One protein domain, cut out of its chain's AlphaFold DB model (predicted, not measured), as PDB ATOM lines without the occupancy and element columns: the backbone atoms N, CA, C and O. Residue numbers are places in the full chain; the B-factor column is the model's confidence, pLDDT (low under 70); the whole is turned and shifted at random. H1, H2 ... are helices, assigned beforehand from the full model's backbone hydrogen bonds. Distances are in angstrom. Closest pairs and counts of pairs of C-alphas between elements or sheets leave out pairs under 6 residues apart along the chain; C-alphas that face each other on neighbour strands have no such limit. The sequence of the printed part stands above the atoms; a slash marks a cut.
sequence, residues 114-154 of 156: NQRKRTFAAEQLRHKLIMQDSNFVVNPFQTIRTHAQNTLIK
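AT A GLANCE: This is residues 114 to 154 of the 156 residues of a protein of Sphaerobolus stellatus (strain SS14) (UniProt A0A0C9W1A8). The model is an open V of two helical arms, the long H1 and the shorter H3, with the small helix H2 at the corner and the space between the arms empty. The printed part has 41 residues with three named helices in the order H1, H2, H3 and no named strand; its class is all helix. It is loose, with a radius of gyration of the C-alphas of 13.0 A, and flat, spanning 34 by 27 by 11 A.

IN THESE COORDINATES: H1, residues 114 to 132, begins at C-alpha 114 (2.666, -33.660, -57.713) and is 28.2 A long. H2 is residues 134 to 138. H3, residues 140 to 152, is 18.1 A long and ends at C-alpha 152 (7.209, -35.457, -26.250).

HOW THE PARTS SIT: H1 and H2 are close but not clearly touching; their closest C-alphas, of Met 131 and Val 137, are 6.6 A apart. H2 and H3 only just touch, only at the corner, with 3 pairs of C-alphas within 8 A, H3 with residues 142 to 143 alone; the closest, of Phe 136 and Thr 143, are 5.8 A apart. H1 and H3 are apart. In H1, H2 and H3 every O i to N i+4 pair is within hydrogen-bond range.

THE WHOLE: The farthest C-alphas, of Asn 114 and Val 138, are 35.3 A apart. The printed part has no cut, and both links are tight. Residues 153 to 154 have pLDDT under 70.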
ATOM      1  N   ASN A 114       2.393 -35.071 -57.987       95.12
ATOM      2  CA  ASN A 114       2.666 -33.660 -57.713       95.12
ATOM      3  C   ASN A 114       2.946 -33.395 -56.230       95.12
ATOM      4  O   ASN A 114       3.845 -32.619 -55.910       95.12
ATOM      5  N   GLN A 115       2.223 -34.057 -55.322       95.69
ATOM      6  CA  GLN A 115       2.500 -33.967 -53.888       95.69
ATOM      7  C   GLN A 115       3.889 -34.518 -53.566       95.69
ATOM      8  O   GLN A 115       4.653 -33.827 -52.906       95.69
ATOM      9  N   ARG A 116       4.258 -35.686 -54.111       94.75
ATOM     10  CA  ARG A 116       5.595 -36.275 -53.929       94.75
ATOM     11  C   ARG A 116       6.713 -35.343 -54.385       94.75
ATOM     12  O   ARG A 116       7.706 -35.202 -53.683       94.75
ATOM     13  N   LYS A 117       6.548 -34.671 -55.530       96.88
ATOM     14  CA  LYS A 117       7.524 -33.680 -56.017       96.88
ATOM     15  C   LYS A 117       7.672 -32.503 -55.052       96.88
ATOM     16  O   LYS A 117       8.792 -32.107 -54.745       96.88
ATOM     17  N   ARG A 118       6.554 -31.971 -54.546       96.56
ATOM     18  CA  ARG A 118       6.560 -30.865 -53.576       96.56
ATOM     19  C   ARG A 118       7.200 -31.274 -52.251       96.56
ATOM     20  O   ARG A 118       8.067 -30.559 -51.763       96.56
ATOM     21  N   THR A 119       6.829 -32.431 -51.702       95.31
ATOM     22  CA  THR A 119       7.422 -32.945 -50.460       95.31
ATOM     23  C   THR A 119       8.909 -33.225 -50.637       95.31
ATOM     24  O   THR A 119       9.696 -32.876 -49.771       95.31
ATOM     25  N   PHE A 120       9.318 -33.776 -51.781       96.44
ATOM     26  CA  PHE A 120      10.727 -34.017 -52.081       96.44
ATOM     27  C   PHE A 120      11.541 -32.718 -52.164       96.44
ATOM     28  O   PHE A 120      12.638 -32.650 -51.621       96.44
ATOM     29  N   ALA A 121      11.006 -31.671 -52.802       96.44
ATOM     30  CA  ALA A 121      11.666 -30.367 -52.854       96.44
ATOM     31  C   ALA A 121      11.819 -29.741 -51.456       96.44
ATOM     32  O   ALA A 121      12.886 -29.226 -51.125       96.44
ATOM     33  N   ALA A 122      10.781 -29.834 -50.619       96.81
ATOM     34  CA  ALA A 122      10.831 -29.360 -49.239       96.81
ATOM     35  C   ALA A 122      11.863 -30.136 -48.400       96.81
ATOM     36  O   ALA A 122      12.666 -29.526 -47.694       96.81
ATOM     37  N   GLU A 123      11.897 -31.464 -48.524       95.25
ATOM     38  CA  GLU A 123      12.863 -32.310 -47.814       95.25
ATOM     39  C   GLU A 123      14.305 -32.072 -48.279       95.25
ATOM     40  O   GLU A 123      15.211 -32.050 -47.452       95.25
ATOM     41  N   GLN A 124      14.547 -31.792 -49.565       96.25
ATOM     42  CA  GLN A 124      15.882 -31.404 -50.036       96.25
ATOM     43  C   GLN A 124      16.390 -30.117 -49.374       96.25
ATOM     44  O   GLN A 124      17.557 -30.045 -48.982       96.25
ATOM     45  N   LEU A 125      15.534 -29.098 -49.248       95.75
ATOM     46  CA  LEU A 125      15.891 -27.853 -48.563       95.75
ATOM     47  C   LEU A 125      16.152 -28.105 -47.077       95.75
ATOM     48  O   LEU A 125      17.164 -27.655 -46.540       95.75
ATOM     49  N   ARG A 126      15.278 -28.880 -46.432       95.12
ATOM     50  CA  ARG A 126      15.405 -29.251 -45.021       95.12
ATOM     51  C   ARG A 126      16.694 -30.021 -44.742       95.12
ATOM     52  O   ARG A 126      17.366 -29.741 -43.756       95.12
ATOM     53  N   HIS A 127      17.056 -30.965 -45.605       94.62
ATOM     54  CA  HIS A 127      18.237 -31.800 -45.421       94.62
ATOM     55  C   HIS A 127      19.525 -30.972 -45.378       94.62
ATOM     56  O   HIS A 127      20.363 -31.187 -44.507       94.62
ATOM     57  N   LYS A 128      19.652 -29.969 -46.258       94.56
ATOM     58  CA  LYS A 128      20.804 -29.053 -46.253       94.56
ATOM     59  C   LYS A 128      20.932 -28.304 -44.929       94.56
ATOM     60  O   LYS A 128      22.038 -28.172 -44.424       94.56
ATOM     61  N   LEU A 129      19.811 -27.864 -44.359       93.62
ATOM     62  CA  LEU A 129      19.801 -27.172 -43.073       93.62
ATOM     63  C   LEU A 129      20.224 -28.097 -41.922       93.62
ATOM     64  O   LEU A 129      21.001 -27.692 -41.068       93.62
ATOM     65  N   ILE A 130      19.769 -29.354 -41.927       93.69
ATOM     66  CA  ILE A 130      20.164 -30.354 -40.919       93.69
ATOM     67  C   ILE A 130      21.674 -30.630 -40.980       93.69
ATOM     68  O   ILE A 130      22.318 -30.753 -39.945       93.69
ATOM     69  N   MET A 131      22.252 -30.689 -42.182       92.69
ATOM     70  CA  MET A 131      23.694 -30.905 -42.368       92.69
ATOM     71  C   MET A 131      24.562 -29.721 -41.917       92.69
ATOM     72  O   MET A 131      25.747 -29.909 -41.662       92.69
ATOM     73  N   GLN A 132      24.001 -28.512 -41.824       95.06
ATOM     74  CA  GLN A 132      24.712 -27.329 -41.329       95.06
ATOM     75  C   GLN A 132      24.777 -27.267 -39.794       95.06
ATOM     76  O   GLN A 132      25.578 -26.503 -39.258       95.06
ATOM     77  N   ASP A 133      23.961 -28.048 -39.081       93.50
ATOM     78  CA  ASP A 133      23.962 -28.082 -37.618       93.50
ATOM     79  C   ASP A 133      25.167 -28.880 -37.096       93.50
ATOM     80  O   ASP A 133      25.291 -30.089 -37.316       93.50
ATOM     81  N   SER A 134      26.054 -28.206 -36.363       94.06
ATOM     82  CA  SER A 134      27.258 -28.814 -35.794       94.06
ATOM     83  C   SER A 134      26.942 -29.954 -34.824       94.06
ATOM     84  O   SER A 134      27.667 -30.949 -34.794       94.06
ATOM     85  N   ASN A 135      25.840 -29.866 -34.074       92.69
ATOM     86  CA  ASN A 135      25.438 -30.915 -33.134       92.69
ATOM     87  C   ASN A 135      25.012 -32.186 -33.872       92.69
ATOM     88  O   ASN A 135      25.327 -33.298 -33.442       92.69
ATOM     89  N   PHE A 136      24.339 -32.015 -35.013       94.94
ATOM     90  CA  PHE A 136      23.913 -33.123 -35.857       94.94
ATOM     91  C   PHE A 136      25.108 -33.836 -36.497       94.94
ATOM     92  O   PHE A 136      25.132 -35.066 -36.530       94.94
ATOM     93  N   VAL A 137      26.112 -33.082 -36.961       94.50
ATOM     94  CA  VAL A 137      27.338 -33.638 -37.562       94.50
ATOM     95  C   VAL A 137      28.161 -34.427 -36.538       94.50
ATOM     96  O   VAL A 137      28.664 -35.500 -36.861       94.50
ATOM     97  N   VAL A 138      28.278 -33.931 -35.300       95.81
ATOM     98  CA  VAL A 138      29.027 -34.616 -34.232       95.81
ATOM     99  C   VAL A 138      28.298 -35.869 -33.749       95.81
ATOM    100  O   VAL A 138      28.913 -36.926 -33.609       95.81
ATOM    101  N   ASN A 139      26.996 -35.771 -33.461       95.62
ATOM    102  CA  ASN A 139      26.204 -36.917 -33.021       95.62
ATOM    103  C   ASN A 139      24.722 -36.787 -33.434       95.62
ATOM    104  O   ASN A 139      23.914 -36.176 -32.715       95.62
ATOM    105  N   PRO A 140      24.317 -37.431 -34.546       95.44
ATOM    106  CA  PRO A 140      22.948 -37.326 -35.043       95.44
ATOM    107  C   PRO A 140      21.946 -37.997 -34.097       95.44
ATOM    108  O   PRO A 140      20.848 -37.483 -33.886       95.44
ATOM    109  N   PHE A 141      22.317 -39.114 -33.461       95.25
ATOM    110  CA  PHE A 141      21.425 -39.848 -32.559       95.25
ATOM    111  C   PHE A 141      21.139 -39.083 -31.267       95.25
ATOM    112  O   PHE A 141      20.002 -39.087 -30.794       95.25
ATOM    113  N   GLN A 142      22.141 -38.402 -30.706       95.56
ATOM    114  CA  GLN A 142      21.947 -37.555 -29.530       95.56
ATOM    115  C   GLN A 142      21.037 -36.368 -29.859       95.56
ATOM    116  O   GLN A 142      20.116 -36.077 -29.100       95.56
ATOM    117  N   THR A 143      21.230 -35.752 -31.027       95.00
ATOM    118  CA  THR A 143      20.385 -34.650 -31.508       95.00
ATOM    119  C   THR A 143      18.926 -35.092 -31.666       95.00
ATOM    120  O   THR A 143      18.014 -34.420 -31.182       95.00
ATOM    121  N   ILE A 144      18.690 -36.270 -32.256       93.00
ATOM    122  CA  ILE A 144      17.348 -36.864 -32.374       93.00
ATOM    123  C   ILE A 144      16.747 -37.151 -30.991       93.00
ATOM    124  O   ILE A 144      15.577 -36.844 -30.764       93.00
ATOM    125  N   ARG A 145      17.528 -37.700 -30.047       94.44
ATOM    126  CA  ARG A 145      17.074 -37.982 -28.675       94.44
ATOM    127  C   ARG A 145      16.626 -36.708 -27.960       94.44
ATOM    128  O   ARG A 145      15.529 -36.689 -27.409       94.44
ATOM    129  N   THR A 146      17.435 -35.651 -28.002       93.06
ATOM    130  CA  THR A 146      17.103 -34.356 -27.394       93.06
ATOM    131  C   THR A 146      15.885 -33.719 -28.064       93.06
ATOM    132  O   THR A 146      14.994 -33.227 -27.375       93.06
ATOM    133  N   HIS A 147      15.774 -33.785 -29.395       91.06
ATOM    134  CA  HIS A 147      14.584 -33.312 -30.107       91.06
ATOM    135  C   HIS A 147      13.314 -34.067 -29.683       91.06
ATOM    136  O   HIS A 147      12.291 -33.445 -29.395       91.06
ATOM    137  N   ALA A 148      13.374 -35.397 -29.602       91.56
ATOM    138  CA  ALA A 148      12.260 -36.222 -29.142       91.56
ATOM    139  C   ALA A 148      11.866 -35.873 -27.698       91.56
ATOM    140  O   ALA A 148      10.693 -35.641 -27.428       91.56
ATOM    141  N   GLN A 149      12.836 -35.744 -26.786       90.44
ATOM    142  CA  GLN A 149      12.586 -35.312 -25.406       90.44
ATOM    143  C   GLN A 149      11.879 -33.951 -25.358       90.44
ATOM    144  O   GLN A 149      10.868 -33.815 -24.681       90.44
ATOM    145  N   ASN A 150      12.336 -32.972 -26.141       88.06
ATOM    146  CA  ASN A 150      11.744 -31.630 -26.165       88.06
ATOM    147  C   ASN A 150      10.337 -31.587 -26.791       88.06
ATOM    148  O   ASN A 150       9.554 -30.686 -26.495       88.06
ATOM    149  N   THR A 151      10.010 -32.533 -27.675       85.69
ATOM    150  CA  THR A 151       8.710 -32.589 -28.366       85.69
ATOM    151  C   THR A 151       7.673 -33.436 -27.626       85.69
ATOM    152  O   THR A 151       6.499 -33.072 -27.619       85.69
ATOM    153  N   LEU A 152       8.089 -34.514 -26.954       72.00
ATOM    154  CA  LEU A 152       7.209 -35.457 -26.250       72.00
ATOM    155  C   LEU A 152       6.633 -34.914 -24.929       72.00
ATOM    156  O   LEU A 152       5.619 -35.426 -24.466       72.00
ATOM    157  N   ILE A 153       7.215 -33.864 -24.337       63.06
ATOM    158  CA  ILE A 153       6.772 -33.293 -23.044       63.06
ATOM    159  C   ILE A 153       5.393 -32.591 -23.127       63.06
ATOM    160  O   ILE A 153       4.807 -32.250 -22.106       63.06
ATOM    161  N   LYS A 154       4.806 -32.401 -24.316       61.69
ATOM    162  CA  LYS A 154       3.560 -31.622 -24.492       61.69
ATOM    163  C   LYS A 154       2.242 -32.371 -24.214       61.69
ATOM    164  O   LYS A 154       1.182 -31.813 -24.483       61.69
TER     165      LYS A 154